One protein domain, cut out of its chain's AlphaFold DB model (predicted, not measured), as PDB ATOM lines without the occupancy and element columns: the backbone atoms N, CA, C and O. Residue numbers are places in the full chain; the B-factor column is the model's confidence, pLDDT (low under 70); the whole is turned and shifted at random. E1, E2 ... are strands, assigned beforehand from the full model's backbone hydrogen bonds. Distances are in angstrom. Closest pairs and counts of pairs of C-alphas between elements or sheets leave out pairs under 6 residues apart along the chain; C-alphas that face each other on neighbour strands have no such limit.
ATOM      1  N   VAL A 250      -2.699 -10.942  54.049       53.19
ATOM      2  CA  VAL A 250      -2.849  -9.757  53.186       53.19
ATOM      3  C   VAL A 250      -4.249  -9.165  53.370       53.19
ATOM      4  O   VAL A 250      -5.244  -9.789  52.986       53.19
ATOM      5  N   PHE A 251      -4.318  -7.949  53.917       53.50
ATOM      6  CA  PHE A 251      -5.536  -7.144  53.987       53.50
ATOM      7  C   PHE A 251      -6.081  -6.931  52.567       53.50
ATOM      8  O   PHE A 251      -5.458  -6.265  51.741       53.50
ATOM      9  N   ALA A 252      -7.221  -7.551  52.249       47.59
ATOM     10  CA  ALA A 252      -7.790  -7.559  50.897       47.59
ATOM     11  C   ALA A 252      -8.817  -6.439  50.652       47.59
ATOM     12  O   ALA A 252      -9.424  -6.392  49.581       47.59
ATOM     13  N   GLY A 253      -8.984  -5.535  51.621       51.81
ATOM     14  CA  GLY A 253      -9.788  -4.324  51.498       51.81
ATOM     15  C   GLY A 253     -10.852  -4.159  52.585       51.81
ATOM     16  O   GLY A 253     -11.423  -5.131  53.072       51.81
ATOM     17  N   GLY A 254     -11.108  -2.885  52.899       52.19
ATOM     18  CA  GLY A 254     -12.379  -2.334  53.367       52.19
ATOM     19  C   GLY A 254     -12.929  -2.844  54.694       52.19
ATOM     20  O   GLY A 254     -13.716  -3.784  54.737       52.19
ATOM     21  N   ALA A 255     -12.652  -2.093  55.753       49.16
ATOM     22  CA  ALA A 255     -13.721  -1.680  56.649       49.16
ATOM     23  C   ALA A 255     -14.995  -1.331  55.867       49.16
ATOM     24  O   ALA A 255     -14.923  -0.445  55.016       49.16
ATOM     25  N   TYR A 256     -16.128  -1.971  56.148       51.16
ATOM     26  CA  TYR A 256     -17.421  -1.496  55.650       51.16
ATOM     27  C   TYR A 256     -18.313  -1.068  56.809       51.16
ATOM     28  O   TYR A 256     -18.311  -1.687  57.875       51.16
ATOM     29  N   TRP A 257     -19.022   0.037  56.614       43.22
ATOM     30  CA  TRP A 257     -19.865   0.688  57.614       43.22
ATOM     31  C   TRP A 257     -21.309   0.301  57.378       43.22
ATOM     32  O   TRP A 257     -21.692   0.305  56.223       43.22
ATOM     33  N   LYS A 258     -22.104   0.059  58.423       41.00
ATOM     34  CA  LYS A 258     -23.567  -0.127  58.397       41.00
ATOM     35  C   LYS A 258     -24.175   0.630  59.578       41.00
ATOM     36  O   LYS A 258     -23.695   0.508  60.702       41.00
ATOM     37  N   HIS A 259     -25.153   1.497  59.317       41.78
ATOM     38  CA  HIS A 259     -25.708   2.408  60.332       41.78
ATOM     39  C   HIS A 259     -24.636   3.179  61.149       41.78
ATOM     40  O   HIS A 259     -24.707   3.204  62.374       41.78
ATOM     41  N   ASP A 260     -23.591   3.713  60.497       42.09
ATOM     42  CA  ASP A 260     -22.450   4.419  61.136       42.09
ATOM     43  C   ASP A 260     -21.619   3.604  62.141       42.09
ATOM     44  O   ASP A 260     -20.677   4.104  62.754       42.09
ATOM     45  N   ILE A 261     -21.911   2.312  62.265       43.19
ATOM     46  CA  ILE A 261     -21.109   1.340  62.996       43.19
ATOM     47  C   ILE A 261     -20.200   0.659  61.974       43.19
ATOM     48  O   ILE A 261     -20.514   0.577  60.791       43.19
ATOM     49  N   TYR A 262     -19.040   0.197  62.407       51.16
ATOM     50  CA  TYR A 262     -18.026  -0.455  61.586       51.16
ATOM     51  C   TYR A 262     -18.332  -1.976  61.604       51.16
ATOM     52  O   TYR A 262     -18.355  -2.583  62.673       51.16
ATOM     53  N   HIS A 263     -18.638  -2.613  60.455       56.44
ATOM     54  CA  HIS A 263     -19.316  -3.936  60.400       56.44
ATOM     55  C   HIS A 263     -18.430  -5.121  60.183       56.44
ATOM     56  O   HIS A 263     -18.643  -6.127  60.839       56.44
ATOM     57  N   GLY A 264     -17.385  -5.024  59.371       62.88
ATOM     58  CA  GLY A 264     -16.539  -6.192  59.213       62.88
ATOM     59  C   GLY A 264     -15.166  -5.978  58.632       62.88
ATOM     60  O   GLY A 264     -14.787  -4.869  58.271       62.88
ATOM     61  N   TYR A 265     -14.455  -7.096  58.553       68.94
ATOM     62  CA  TYR A 265     -13.121  -7.213  57.985       68.94
ATOM     63  C   TYR A 265     -13.096  -8.336  56.962       68.94
ATOM     64  O   TYR A 265     -13.706  -9.380  57.198       68.94
ATOM     65  N   ALA A 266     -12.360  -8.146  55.867       71.12
ATOM     66  CA  ALA A 266     -12.128  -9.176  54.865       71.12
ATOM     67  C   ALA A 266     -10.652  -9.591  54.819       71.12
ATOM     68  O   ALA A 266      -9.763  -8.779  54.558       71.12
ATOM     69  N   PHE A 267     -10.411 -10.885  55.003       72.38
ATOM     70  CA  PHE A 267      -9.088 -11.500  54.963       72.38
ATOM     71  C   PHE A 267      -8.999 -12.472  53.801       72.38
ATOM     72  O   PHE A 267      -9.954 -13.198  53.505       72.38
ATOM     73  N   LYS A 268      -7.846 -12.502  53.131       72.44
ATOM     74  CA  LYS A 268      -7.613 -13.375  51.982       72.44
ATOM     75  C   LYS A 268      -6.514 -14.384  52.285       72.44
ATOM     76  O   LYS A 268      -5.372 -14.014  52.541       72.44
ATOM     77  N   ARG A 269      -6.835 -15.666  52.093       73.94
ATOM     78  CA  ARG A 269      -5.872 -16.773  52.117       73.94
ATOM     79  C   ARG A 269      -5.984 -17.595  50.836       73.94
ATOM     80  O   ARG A 269      -6.936 -18.349  50.627       73.94
ATOM     81  N   GLY A 270      -5.007 -17.432  49.943       75.75
ATOM     82  CA  GLY A 270      -5.074 -17.993  48.591       75.75
ATOM     83  C   GLY A 270      -6.223 -17.368  47.794       75.75
ATOM     84  O   GLY A 270      -6.252 -16.155  47.601       75.75
ATOM     85  N   ASN A 271      -7.176 -18.183  47.336       77.31
ATOM     86  CA  ASN A 271      -8.402 -17.726  46.670       77.31
ATOM     87  C   ASN A 271      -9.630 -17.703  47.598       77.31
ATOM     88  O   ASN A 271     -10.743 -17.484  47.127       77.31
ATOM     89  N   LYS A 272      -9.456 -17.951  48.898       82.94
ATOM     90  CA  LYS A 272     -10.537 -17.824  49.876       82.94
ATOM     91  C   LYS A 272     -10.531 -16.425  50.464       82.94
ATOM     92  O   LYS A 272      -9.477 -15.945  50.873       82.94
ATOM     93  N   ILE A 273     -11.703 -15.807  50.514       79.44
ATOM     94  CA  ILE A 273     -11.929 -14.548  51.219       79.44
ATOM     95  C   ILE A 273     -12.867 -14.856  52.372       79.44
ATOM     96  O   ILE A 273     -13.988 -15.313  52.144       79.44
ATOM     97  N   THR A 274     -12.399 -14.631  53.592       78.12
ATOM     98  CA  THR A 274     -13.215 -14.718  54.797       78.12
ATOM     99  C   THR A 274     -13.571 -13.315  55.217       78.12
ATOM    100  O   THR A 274     -12.692 -12.504  55.492       78.12
ATOM    101  N   VAL A 275     -14.862 -13.045  55.276       76.88
ATOM    102  CA  VAL A 275     -15.377 -11.805  55.821       76.88
ATOM    103  C   VAL A 275     -15.994 -12.113  57.175       76.88
ATOM    104  O   VAL A 275     -16.698 -13.111  57.357       76.88
ATOM    105  N   TYR A 276     -15.688 -11.257  58.132       72.38
ATOM    106  CA  TYR A 276     -16.254 -11.288  59.465       72.38
ATOM    107  C   TYR A 276     -17.254 -10.146  59.596       72.38
ATOM    108  O   TYR A 276     -16.836  -8.998  59.494       72.38
ATOM    109  N   ASP A 277     -18.541 -10.446  59.792       68.81
ATOM    110  CA  ASP A 277     -19.558  -9.460  60.182       68.81
ATOM    111  C   ASP A 277     -19.688  -9.457  61.707       68.81
ATOM    112  O   ASP A 277     -19.932 -10.482  62.348       68.81
ATOM    113  N   ARG A 278     -19.496  -8.282  62.291       62.66
ATOM    114  CA  ARG A 278     -19.383  -8.058  63.728       62.66
ATOM    115  C   ARG A 278     -20.706  -7.890  64.433       62.66
ATOM    116  O   ARG A 278     -20.791  -8.294  65.587       62.66
ATOM    117  N   LEU A 279     -21.724  -7.330  63.776       56.47
ATOM    118  CA  LEU A 279     -23.044  -7.233  64.399       56.47
ATOM    119  C   LEU A 279     -23.715  -8.593  64.457       56.47
ATOM    120  O   LEU A 279     -24.377  -8.917  65.438       56.47
ATOM    121  N   MET A 280     -23.534  -9.391  63.408       58.66
ATOM    122  CA  MET A 280     -24.099 -10.734  63.369       58.66
ATOM    123  C   MET A 280     -23.210 -11.755  64.094       58.66
ATOM    124  O   MET A 280     -23.665 -12.859  64.372       58.66
ATOM    125  N   GLN A 281     -21.963 -11.392  64.431       64.44
ATOM    126  CA  GLN A 281     -20.917 -12.319  64.891       64.44
ATOM    127  C   GLN A 281     -20.739 -13.510  63.938       64.44
ATOM    128  O   GLN A 281     -20.413 -14.629  64.339       64.44
ATOM    129  N   GLU A 282     -20.942 -13.267  62.648       67.56
ATOM    130  CA  GLU A 282     -20.942 -14.288  61.614       67.56
ATOM    131  C   GLU A 282     -19.650 -14.233  60.805       67.56
ATOM    132  O   GLU A 282     -19.053 -13.183  60.563       67.56
ATOM    133  N   ARG A 283     -19.211 -15.408  60.356       73.88
ATOM    134  CA  ARG A 283     -18.101 -15.547  59.417       73.88
ATOM    135  C   ARG A 283     -18.621 -16.188  58.154       73.88
ATOM    136  O   ARG A 283     -19.242 -17.247  58.204       73.88
ATOM    137  N   PHE A 284     -18.300 -15.579  57.028       78.06
ATOM    138  CA  PHE A 284     -18.599 -16.140  55.727       78.06
ATOM    139  C   PHE A 284     -17.333 -16.208  54.896       78.06
ATOM    140  O   PHE A 284     -16.560 -15.257  54.802       78.06
ATOM    141  N   THR A 285     -17.120 -17.368  54.290       82.06
ATOM    142  CA  THR A 285     -15.989 -17.593  53.404       82.06
ATOM    143  C   THR A 285     -16.505 -17.805  51.996       82.06
ATOM    144  O   THR A 285     -17.251 -18.751  51.741       82.06
ATOM    145  N   ILE A 286     -16.067 -16.954  51.073       83.44
ATOM    146  CA  ILE A 286     -16.248 -17.176  49.640       83.44
ATOM    147  C   ILE A 286     -14.970 -17.724  49.023       83.44
ATOM    148  O   ILE A 286     -13.856 -17.471  49.485       83.44
ATOM    149  N   THR A 287     -15.143 -18.460  47.931       86.69
ATOM    150  CA  THR A 287     -14.043 -18.766  47.016       86.69
ATOM    151  C   THR A 287     -14.089 -17.748  45.887       86.69
ATOM    152  O   THR A 287     -14.981 -17.800  45.039       86.69
ATOM    153  N   ALA A 288     -13.158 -16.800  45.910       79.56
ATOM    154  CA  ALA A 288     -13.034 -15.776  44.889       79.56
ATOM    155  C   ALA A 288     -12.439 -16.362  43.592       79.56
ATOM    156  O   ALA A 288     -11.689 -17.350  43.640       79.56
ATOM    157  N   PRO A 289     -12.738 -15.755  42.427       80.38
ATOM    158  CA  PRO A 289     -12.044 -16.059  41.180       80.38
ATOM    159  C   PRO A 289     -10.520 -15.979  41.352       80.38
ATOM    160  O   PRO A 289     -10.013 -15.159  42.116       80.38
ATOM    161  N   LYS A 290      -9.766 -16.836  40.651       80.25
ATOM    162  CA  LYS A 290      -8.295 -16.877  40.780       80.25
ATOM    163  C   LYS A 290      -7.629 -15.554  40.378       80.25
ATOM    164  O   LYS A 290      -6.597 -15.202  40.934       80.25
ATOM    165  N   ASP A 291      -8.232 -14.848  39.433       81.00
ATOM    166  CA  ASP A 291      -7.820 -13.577  38.831       81.00
ATOM    167  C   ASP A 291      -8.546 -12.360  39.438       81.00
ATOM    168  O   ASP A 291      -8.600 -11.281  38.846       81.00
ATOM    169  N   PHE A 292      -9.139 -12.542  40.617       77.62
ATOM    170  CA  PHE A 292      -9.781 -11.487  41.383       77.62
ATOM    171  C   PHE A 292      -8.816 -10.347  41.749       77.62
ATOM    172  O   PHE A 292      -7.696 -10.590  42.210       77.62
ATOM    173  N   ARG A 293      -9.308  -9.111  41.618       73.44
ATOM    174  CA  ARG A 293      -8.570  -7.864  41.849       73.44
ATOM    175  C   ARG A 293      -9.118  -7.037  43.018       73.44
ATOM    176  O   ARG A 293      -8.313  -6.572  43.816       73.44
ATOM    177  N   PHE A 294     -10.444  -6.878  43.146       73.25
ATOM    178  CA  PHE A 294     -11.060  -5.960  44.128       73.25
ATOM    179  C   PHE A 294     -12.305  -6.526  44.801       73.25
ATOM    180  O   PHE A 294     -13.153  -7.102  44.118       73.25
ATOM    181  N   LEU A 295     -12.435  -6.313  46.117       76.06
ATOM    182  CA  LEU A 295     -13.599  -6.703  46.918       76.06
ATOM    183  C   LEU A 295     -14.451  -5.479  47.241       76.06
ATOM    184  O   LEU A 295     -13.920  -4.474  47.704       76.06
ATOM    185  N   HIS A 296     -15.766  -5.620  47.126       76.38
ATOM    186  CA  HIS A 296     -16.723  -4.722  47.761       76.38
ATOM    187  C   HIS A 296     -17.641  -5.527  48.675       76.38
ATOM    188  O   HIS A 296     -18.027  -6.649  48.343       76.38
ATOM    189  N   ILE A 297     -18.002  -4.954  49.818       74.69
ATOM    190  CA  ILE A 297     -19.008  -5.510  50.723       74.69
ATOM    191  C   ILE A 297     -20.062  -4.425  50.916       74.69
ATOM    192  O   ILE A 297     -19.718  -3.306  51.285       74.69
ATOM    193  N   VAL A 298     -21.315  -4.735  50.583       74.69
ATOM    194  CA  VAL A 298     -22.427  -3.776  50.537       74.69
ATOM    195  C   VAL A 298     -23.682  -4.454  51.076       74.69
ATOM    196  O   VAL A 298     -24.288  -5.276  50.390       74.69
ATOM    197  N   GLY A 299     -24.074  -4.131  52.310       73.12
ATOM    198  CA  GLY A 299     -25.190  -4.805  52.979       73.12
ATOM    199  C   GLY A 299     -24.977  -6.321  53.055       73.12
ATOM    200  O   GLY A 299     -23.953  -6.785  53.550       73.12
ATOM    201  N   ASP A 300     -25.932  -7.095  52.535       77.25
ATOM    202  CA  ASP A 300     -25.847  -8.556  52.437       77.25
ATOM    203  C   ASP A 300     -25.047  -9.063  51.220       77.25
ATOM    204  O   ASP A 300     -24.964 -10.273  51.000       77.25
ATOM    205  N   TYR A 301     -24.440  -8.181  50.424       81.62
ATOM    206  CA  TYR A 301     -23.694  -8.550  49.223       81.62
ATOM    207  C   TYR A 301     -22.184  -8.495  49.434       81.62
ATOM    208  O   TYR A 301     -21.625  -7.495  49.876       81.62
ATOM    209  N   ILE A 302     -21.501  -9.538  48.971       82.75
ATOM    210  CA  ILE A 302     -20.071  -9.510  48.664       82.75
ATOM    211  C   ILE A 302     -19.941  -9.462  47.156       82.75
ATOM    212  O   ILE A 302     -20.484 -10.327  46.472       82.75
ATOM    213  N   VAL A 303     -19.210  -8.492  46.628       83.94
ATOM    214  CA  VAL A 303     -19.000  -8.335  45.192       83.94
ATOM    215  C   VAL A 303     -17.519  -8.434  44.893       83.94
ATOM    216  O   VAL A 303     -16.705  -7.681  45.421       83.94
ATOM    217  N   THR A 304     -17.168  -9.395  44.048       85.88
ATOM    218  CA  THR A 304     -15.810  -9.604  43.578       85.88
ATOM    219  C   THR A 304     -15.633  -9.062  42.169       85.88
ATOM    220  O   THR A 304     -16.488  -9.270  41.312       85.88
ATOM    221  N   VAL A 305     -14.513  -8.382  41.925       83.38
ATOM    222  CA  VAL A 305     -14.133  -7.883  40.599       83.38
ATOM    223  C   VAL A 305     -12.972  -8.714  40.074       83.38
ATOM    224  O   VAL A 305     -11.930  -8.797  40.728       83.38
ATOM    225  N   SER A 306     -13.140  -9.351  38.918       84.38
ATOM    226  CA  SER A 306     -12.147 -10.260  38.326       84.38
ATOM    227  C   SER A 306     -11.902  -9.987  36.844       84.38
ATOM    228  O   SER A 306     -12.796  -9.509  36.144       84.38
ATOM    229  N   GLY A 307     -10.720 -10.368  36.361       80.38
ATOM    230  CA  GLY A 307     -10.356 -10.277  34.948       80.38
ATOM    231  C   GLY A 307     -10.042  -8.855  34.475       80.38
ATOM    232  O   GLY A 307     -10.094  -7.895  35.243       80.38
ATOM    233  N   GLU A 308      -9.672  -8.728  33.201       78.81
ATOM    234  CA  GLU A 308      -9.413  -7.430  32.551       78.81
ATOM    235  C   GLU A 308     -10.703  -6.684  32.199       78.81
ATOM    236  O   GLU A 308     -10.720  -5.459  32.210       78.81
ATOM    237  N   ASP A 309     -11.801  -7.419  32.012       80.31
ATOM    238  CA  ASP A 309     -13.129  -6.864  31.733       80.31
ATOM    239  C   ASP A 309     -13.869  -6.393  33.001       80.31
ATOM    240  O   ASP A 309     -15.056  -6.081  32.942       80.31
ATOM    241  N   PHE A 310     -13.202  -6.390  34.165       80.81
ATOM    242  CA  PHE A 310     -13.775  -6.000  35.461       80.81
ATOM    243  C   PHE A 310     -15.125  -6.680  35.747       80.81
ATOM    244  O   PHE A 310     -16.115  -6.042  36.100       80.81
ATOM    245  N   LYS A 311     -15.191  -8.005  35.594       85.25
ATOM    246  CA  LYS A 311     -16.426  -8.760  35.824       85.25
ATOM    247  C   LYS A 311     -16.815  -8.709  37.303       85.25
ATOM    248  O   LYS A 311     -16.072  -9.212  38.143       85.25
ATOM    249  N   HIS A 312     -18.005  -8.185  37.597       89.25
ATOM    250  CA  HIS A 312     -18.556  -8.088  38.949       89.25
ATOM    251  C   HIS A 312     -19.394  -9.331  39.278       89.25
ATOM    252  O   HIS A 312     -20.490  -9.503  38.743       89.25
ATOM    253  N   THR A 313     -18.896 -10.205  40.152       89.44
ATOM    254  CA  THR A 313     -19.620 -11.391  40.641       89.44
ATOM    255  C   THR A 313     -20.094 -11.137  42.062       89.44
ATOM    256  O   THR A 313     -19.282 -10.808  42.919       89.44
ATOM    257  N   TYR A 314     -21.387 -11.297  42.333       89.69
ATOM    258  CA  TYR A 314     -21.935 -11.074  43.668       89.69
ATOM    259  C   TYR A 314     -22.317 -12.374  44.376       89.69
ATOM    260  O   TYR A 314     -22.710 -13.361  43.748       89.69
ATOM    261  N   TYR A 315     -22.249 -12.331  45.704       88.38
ATOM    262  CA  TYR A 315     -22.652 -13.370  46.641       88.38
ATOM    263  C   TYR A 315     -23.527 -12.713  47.712       88.38
ATOM    264  O   TYR A 315     -23.037 -11.883  48.471       88.38
ATOM    265  N   GLN A 316     -24.813 -13.047  47.748       86.31
ATOM    266  CA  GLN A 316     -25.781 -12.492  48.695       86.31
ATOM    267  C   GLN A 316     -25.956 -13.435  49.889       86.31
ATOM    268  O   GLN A 316     -26.302 -14.603  49.693       86.31
ATOM    269  N   TYR A 317     -25.761 -12.936  51.107       80.19
ATOM    270  CA  TYR A 317     -25.780 -13.701  52.353       80.19
ATOM    271  C   TYR A 317     -26.865 -13.223  53.313       80.19
ATOM    272  O   TYR A 317     -26.885 -12.069  53.703       80.19
ATOM    273  N   ARG A 318     -27.724 -14.117  53.804       77.69
ATOM    274  CA  ARG A 318     -28.696 -13.774  54.854       77.69
ATOM    275  C   ARG A 318     -28.559 -14.735  56.019       77.69
ATOM    276  O   ARG A 318     -28.620 -15.946  55.806       77.69
ATOM    277  N   HIS A 319     -28.383 -14.196  57.227       74.81
ATOM    278  CA  HIS A 319     -28.193 -14.974  58.460       74.81
ATOM    279  C   HIS A 319     -27.109 -16.059  58.293       74.81
ATOM    280  O   HIS A 319     -27.374 -17.261  58.404       74.81
ATOM    281  N   GLY A 320     -25.922 -15.638  57.853       73.88
ATOM    282  CA  GLY A 320     -24.741 -16.486  57.689       73.88
ATOM    283  C   GLY A 320     -24.784 -17.453  56.508       73.88
ATOM    284  O   GLY A 320     -23.839 -18.213  56.296       73.88
ATOM    285  N   ARG A 321     -25.864 -17.458  55.716       81.06
ATOM    286  CA  ARG A 321     -26.066 -18.411  54.618       81.06
ATOM    287  C   ARG A 321     -26.065 -17.722  53.270       81.06
ATOM    288  O   ARG A 321     -26.746 -16.719  53.080       81.06
ATOM    289  N   LEU A 322     -25.352 -18.312  52.314       85.69
ATOM    290  CA  LEU A 322     -25.394 -17.887  50.919       85.69
ATOM    291  C   LEU A 322     -26.791 -18.160  50.348       85.69
ATOM    292  O   LEU A 322     -27.226 -19.308  50.285       85.69
ATOM    293  N   VAL A 323     -27.481 -17.102  49.933       88.25
ATOM    294  CA  VAL A 323     -28.836 -17.152  49.368       88.25
ATOM    295  C   VAL A 323     -28.801 -17.117  47.846       88.25
ATOM    296  O   VAL A 323     -29.541 -17.855  47.197       88.25
ATOM    297  N   LYS A 324     -27.957 -16.260  47.259       88.69
ATOM    298  CA  LYS A 324     -27.914 -16.041  45.808       88.69
ATOM    299  C   LYS A 324     -26.502 -15.714  45.338       88.69
ATOM    300  O   LYS A 324     -25.749 -15.045  46.039       88.69
ATOM    301  N   THR A 325     -26.166 -16.138  44.127       90.00
ATOM    302  CA  THR A 325     -24.988 -15.664  43.396       90.00
ATOM    303  C   THR A 325     -25.394 -15.180  42.011       90.00
ATOM    304  O   THR A 325     -26.428 -15.588  41.475       90.00
ATOM    305  N   GLY A 326     -24.595 -14.297  41.426       89.56
ATOM    306  CA  GLY A 326     -24.842 -13.799  40.080       89.56
ATOM    307  C   GLY A 326     -23.778 -12.820  39.621       89.56
ATOM    308  O   GLY A 326     -22.701 -12.730  40.210       89.56
ATOM    309  N   THR A 327     -24.080 -12.087  38.554       90.12
ATOM    310  CA  THR A 327     -23.175 -11.085  37.989       90.12
ATOM    311  C   THR A 327     -23.894  -9.770  37.757       90.12
ATOM    312  O   THR A 327     -25.036  -9.770  37.295       90.12
ATOM    313  N   PHE A 328     -23.196  -8.669  38.007       88.62
ATOM    314  CA  PHE A 328     -23.628  -7.344  37.585       88.62
ATOM    315  C   PHE A 328     -22.866  -6.935  36.327       88.62
ATOM    316  O   PHE A 328     -21.658  -7.155  36.230       88.62
ATOM    317  N   SER A 329     -23.576  -6.370  35.349       86.25
ATOM    318  CA  SER A 329     -22.939  -5.802  34.154       86.25
ATOM    319  C   SER A 329     -22.300  -4.446  34.447       86.25
ATOM    320  O   SER A 329     -21.297  -4.097  33.839       86.25
ATOM    321  N   GLU A 330     -22.859  -3.714  35.409       83.69
ATOM    322  CA  GLU A 330     -22.337  -2.457  35.937       83.69
ATOM    323  C   GLU A 330     -22.524  -2.462  37.457       83.69
ATOM    324  O   GLU A 330     -23.558  -2.923  37.951       83.69
ATOM    325  N   PHE A 331     -21.538  -1.967  38.199       82.38
ATOM    326  CA  PHE A 331     -21.585  -1.875  39.653       82.38
ATOM    327  C   PHE A 331     -20.850  -0.614  40.102       82.38
ATOM    328  O   PHE A 331     -19.676  -0.424  39.789       82.38
ATOM    329  N   TYR A 332     -21.553   0.242  40.831       77.81
ATOM    330  CA  TYR A 332     -21.043   1.506  41.335       77.81
ATOM    331  C   TYR A 332     -21.359   1.586  42.819       77.81
ATOM    332  O   TYR A 332     -22.523   1.593  43.219       77.81
ATOM    333  N   THR A 333     -20.321   1.634  43.641       69.50
ATOM    334  CA  THR A 333     -20.464   1.987  45.051       69.50
ATOM    335  C   THR A 333     -20.477   3.500  45.170       69.50
ATOM    336  O   THR A 333     -19.741   4.198  44.471       69.50
ATOM    337  N   PHE A 334     -21.331   4.016  46.048       61.25
ATOM    338  CA  PHE A 334     -21.281   5.424  46.405       61.25
ATOM    339  C   PHE A 334     -20.080   5.626  47.336       61.25
ATOM    340  O   PHE A 334     -20.170   5.421  48.545       61.25
ATOM    341  N   TYR A 335     -18.922   5.949  46.755       49.25
ATOM    342  CA  TYR A 335     -17.772   6.413  47.521       49.25
ATOM    343  C   TYR A 335     -18.018   7.863  47.903       49.25
ATOM    344  O   TYR A 335     -17.755   8.766  47.115       49.25
ATOM    345  N   ASP A 336     -18.539   8.067  49.106       42.44
ATOM    346  CA  ASP A 336     -18.452   9.373  49.733       42.44
ATOM    347  C   ASP A 336     -17.157   9.453  50.550       42.44
ATOM    348  O   ASP A 336     -16.819   8.522  51.293       42.44
ATOM    349  N   PHE A 337     -16.417  10.551  50.398       32.59
ATOM    350  CA  PHE A 337     -15.124  10.782  51.055       32.59
ATOM    351  C   PHE A 337     -15.238  10.867  52.590       32.59
ATOM    352  O   PHE A 337     -14.229  10.921  53.287       32.59
ATOM    353  N   SER A 338     -16.454  10.833  53.137       38.41
ATOM    354  CA  SER A 338     -16.749  10.840  54.571       38.41
ATOM    355  C   SER A 338     -16.860   9.490  55.256       38.41
ATOM    356  O   SER A 338     -17.215   9.462  56.436       38.41
ATOM    357  N   PHE A 339     -16.615   8.383  54.556       38.66
ATOM    358  CA  PHE A 339     -16.687   7.040  55.137       38.66
ATOM    359  C   PHE A 339     -18.089   6.614  55.644       38.66
ATOM    360  O   PHE A 339     -18.217   5.507  56.149       38.66
ATOM    361  N   SER A 340     -19.159   7.403  55.464       41.28
ATOM    362  CA  SER A 340     -20.473   7.151  56.098       41.28
ATOM    363  C   SER A 340     -21.505   6.400  55.233       41.28
ATOM    364  O   SER A 340     -22.509   5.924  55.756       41.28
ATOM    365  N   TYR A 341     -21.276   6.215  53.925       48.59
ATOM    366  CA  TYR A 341     -22.315   5.705  53.002       48.59
ATOM    367  C   TYR A 341     -21.990   4.422  52.242       48.59
ATOM    368  O   TYR A 341     -22.609   4.126  51.219       48.59
ATOM    369  N   GLN A 342     -21.100   3.588  52.773       52.16
ATOM    370  CA  GLN A 342     -20.719   2.315  52.141       52.16
ATOM    371  C   GLN A 342     -21.828   1.241  52.098       52.16
ATOM    372  O   GLN A 342     -21.565   0.083  51.787       52.16
ATOM    373  N   ASN A 343     -23.082   1.603  52.369       61.88
ATOM    374  CA  ASN A 343     -24.178   0.648  52.489       61.88
ATOM    375  C   ASN A 343     -24.997   0.440  51.240       61.88
ATOM    376  O   ASN A 343     -25.852  -0.441  51.253       61.88
ATOM    377  N   LEU A 344     -24.776   1.230  50.190       70.56
ATOM    378  CA  LEU A 344     -25.526   1.082  48.956       70.56
ATOM    379  C   LEU A 344     -24.618   1.047  47.742       70.56
ATOM    380  O   LEU A 344     -23.620   1.761  47.647       70.56
ATOM    381  N   ALA A 345     -25.031   0.244  46.775       78.38
ATOM    382  CA  ALA A 345     -24.467   0.246  45.445       78.38
ATOM    383  C   ALA A 345     -25.577   0.303  44.403       78.38
ATOM    384  O   ALA A 345     -26.666  -0.256  44.575       78.38
ATOM    385  N   LEU A 346     -25.267   0.965  43.295       83.50
ATOM    386  CA  LEU A 346     -26.015   0.822  42.063       83.50
ATOM    387  C   LEU A 346     -25.467  -0.368  41.312       83.50
ATOM    388  O   LEU A 346     -24.277  -0.440  41.023       83.50
ATOM    389  N   ALA A 347     -26.349  -1.293  40.984       86.25
ATOM    390  CA  ALA A 347     -25.979  -2.512  40.303       86.25
ATOM    391  C   ALA A 347     -26.931  -2.761  39.139       86.25
ATOM    392  O   ALA A 347     -28.148  -2.625  39.276       86.25
ATOM    393  N   LYS A 348     -26.390  -3.132  37.984       85.81
ATOM    394  CA  LYS A 348     -27.185  -3.451  36.800       85.81
ATOM    395  C   LYS A 348     -27.260  -4.958  36.615       85.81
ATOM    396  O   LYS A 348     -26.250  -5.632  36.422       85.81
ATOM    397  N   GLU A 349     -28.480  -5.484  36.682       82.38
ATOM    398  CA  GLU A 349     -28.797  -6.897  36.457       82.38
ATOM    399  C   GLU A 349     -29.692  -6.973  35.207       82.38
ATOM    400  O   GLU A 349     -30.900  -6.724  35.253       82.38
ATOM    401  N   GLY A 350     -29.078  -7.230  34.046       82.75
ATOM    402  CA  GLY A 350     -29.749  -7.136  32.744       82.75
ATOM    403  C   GLY A 350     -29.982  -5.682  32.310       82.75
ATOM    404  O   GLY A 350     -29.044  -4.892  32.251       82.75
ATOM    405  N   SER A 351     -31.227  -5.321  31.980       81.69
ATOM    406  CA  SER A 351     -31.616  -3.943  31.619       81.69
ATOM    407  C   SER A 351     -32.055  -3.088  32.811       81.69
ATOM    408  O   SER A 351     -32.334  -1.903  32.645       81.69
ATOM    409  N   LYS A 352     -32.147  -3.678  34.007       84.44
ATOM    410  CA  LYS A 352     -32.700  -3.037  35.203       84.44
ATOM    411  C   LYS A 352     -31.585  -2.521  36.107       84.44
ATOM    412  O   LYS A 352     -30.650  -3.260  36.416       84.44
ATOM    413  N   THR A 353     -31.736  -1.288  36.581       86.19
ATOM    414  CA  THR A 353     -30.887  -0.716  37.633       86.19
ATOM    415  C   THR A 353     -31.477  -1.038  38.997       86.19
ATOM    416  O   THR A 353     -32.661  -0.794  39.252       86.19
ATOM    417  N   LYS A 354     -30.643  -1.581  39.878       86.56
ATOM    418  CA  LYS A 354     -30.966  -1.883  41.266       86.56
ATOM    419  C   LYS A 354     -30.195  -0.968  42.202       86.56
ATOM    420  O   LYS A 354     -29.036  -0.658  41.941       86.56
ATOM    421  N   VAL A 355     -30.834  -0.601  43.301       84.88
ATOM    422  CA  VAL A 355     -30.167  -0.128  44.513       84.88
ATOM    423  C   VAL A 355     -30.108  -1.322  45.456       84.88
ATOM    424  O   VAL A 355     -31.155  -1.870  45.811       84.88
ATOM    425  N   ILE A 356     -28.893  -1.746  45.797       80.69
ATOM    426  CA  ILE A 356     -28.642  -2.864  46.710       80.69
ATOM    427  C   ILE A 356     -27.923  -2.379  47.963       80.69
ATOM    428  O   ILE A 356     -27.002  -1.576  47.854       80.69
ATOM    429  N   GLY A 357     -28.349  -2.863  49.125       75.62
ATOM    430  CA  GLY A 357     -27.833  -2.514  50.442       75.62
ATOM    431  C   GLY A 357     -28.690  -3.094  51.557       75.62
ATOM    432  O   GLY A 357     -29.669  -3.783  51.297       75.62
ATOM    433  N   GLU A 358     -28.343  -2.805  52.806       66.56
ATOM    434  CA  GLU A 358     -28.957  -3.433  53.988       66.56
ATOM    435  C   GLU A 358     -30.498  -3.404  54.004       66.56
ATOM    436  O   GLU A 358     -31.128  -4.435  54.228       66.56
ATOM    437  N   ASP A 359     -31.096  -2.249  53.698       68.00
ATOM    438  CA  ASP A 359     -32.554  -2.061  53.653       68.00
ATOM    439  C   ASP A 359     -33.130  -2.051  52.230       68.00
ATOM    440  O   ASP A 359     -34.332  -1.824  52.037       68.00
ATOM    441  N   PHE A 360     -32.280  -2.245  51.219       73.00
ATOM    442  CA  PHE A 360     -32.629  -2.060  49.817       73.00
ATOM    443  C   PHE A 360     -32.217  -3.268  48.985       73.00
ATOM    444  O   PHE A 360     -31.047  -3.560  48.791       73.00
ATOM    445  N   ASP A 361     -33.210  -3.919  48.397       83.06
ATOM    446  CA  ASP A 361     -33.038  -4.799  47.242       83.06
ATOM    447  C   ASP A 361     -34.074  -4.361  46.200       83.06
ATOM    448  O   ASP A 361     -35.067  -5.039  45.926       83.06
ATOM    449  N   LEU A 362     -33.911  -3.123  45.721       85.88
ATOM    450  CA  LEU A 362     -34.938  -2.388  44.982       85.88
ATOM    451  C   LEU A 362     -34.531  -2.202  43.524       85.88
ATOM    452  O   LEU A 362     -33.496  -1.612  43.226       85.88
ATOM    453  N   VAL A 363     -35.394  -2.624  42.599       88.44
ATOM    454  CA  VAL A 363     -35.322  -2.191  41.197       88.44
ATOM    455  C   VAL A 363     -35.894  -0.780  41.100       88.44
ATOM    456  O   VAL A 363     -37.044  -0.557  41.479       88.44
ATOM    457  N   ILE A 364     -35.113   0.161  40.575       87.94
ATOM    458  CA  ILE A 364     -35.545   1.552  40.444       87.94
ATOM    459  C   ILE A 364     -36.657   1.657  39.385       87.94
ATOM    460  O   ILE A 364     -36.468   1.173  38.264       87.94
TER     461      ILE A 364
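Overview. This is residues 250 to 364 of the 453 residues of the protein "WG repeat-containing protein" of Acholeplasmataceae bacterium (UniProt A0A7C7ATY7). Three antiparallel sheets are stacked face to face in turn: the strongly twisted sheet E5 to E8 is the middle layer, with the curled sheet E1 to E4 over one face and the sheet E9 to E12 over the other. The layers are crossed, their strands at 37 degrees on the first side and 55 degrees on the second. Each sheet is a meander, each strand the antiparallel neighbour of the one before, in the orders E1 E2 E3 E4, E5 E6 E7 E8 and E9 E10 E11 E12. The 115 printed residues hold twelve named strands, E1 to E12 in turn, and no named helix; the class is all strand. The whole is compact, with a radius of gyration of the C-alphas of 13.2 A, and rounded, spanning 35 by 32 by 30 A.

Along the chain. Find C-alpha 292 at (-9.781, -11.487, 41.383), where E5 begins, residues 292 to 298; E6 is 301 to 306, E7 311 to 318, 23.2 A long, and E8 321 to 328, 20.5 A. Go back to C-alpha 256 at (-17.421, -1.496, 55.650) for E1, residues 256 to 258; then come E2, 261 to 269, the longest at 26.0 A, E3, 272 to 277, and E4, 282 to 287. Farther on are E9, 330 to 333, E10, 344 to 349, E11, 352 to 357, and E12, 360 to 363, ending at C-alpha 363 at (-35.322, -2.191, 41.197).

Arrangement. Start in the sheet E5 to E8, where N 296 and O 303 are 2.8 A apart between E5 and E6, N 304 and O 313 2.8 A between E6 and E7, and N 316 and O 324 2.8 A between E7 and E8. Toward the sheet E1 to E4, the closest C-alphas of E1 and E5 are those of Tyr 256 and Ile 297, 6.6 A apart. In that sheet E2 is staggered, pairing with E1 over 261 to 264 and with E3 over 264 to 269; look for N 263 and O 256 at 2.8 A and N 267 and O 274 at 2.8 A. Toward the sheet E9 to E12, the closest C-alphas of E8 and E10 are those of Phe 328 and Glu 349, 5.3 A apart. There N 347 and O 354 of E10 and E11 are 2.9 A apart. E1 and E12 are apart.

Size, cuts and confidence. The C-alphas farthest apart are those of Gly 270 and Ile 364, 37.1 A. The printed part has no cut, and no link is long; E9 to E10, with 10 residues between them, is short but not tight. The mean pLDDT of the printed part is 72.6, and residues 250 to 265, 277 to 282, 333 to 343 and 358 to 359 are under 70.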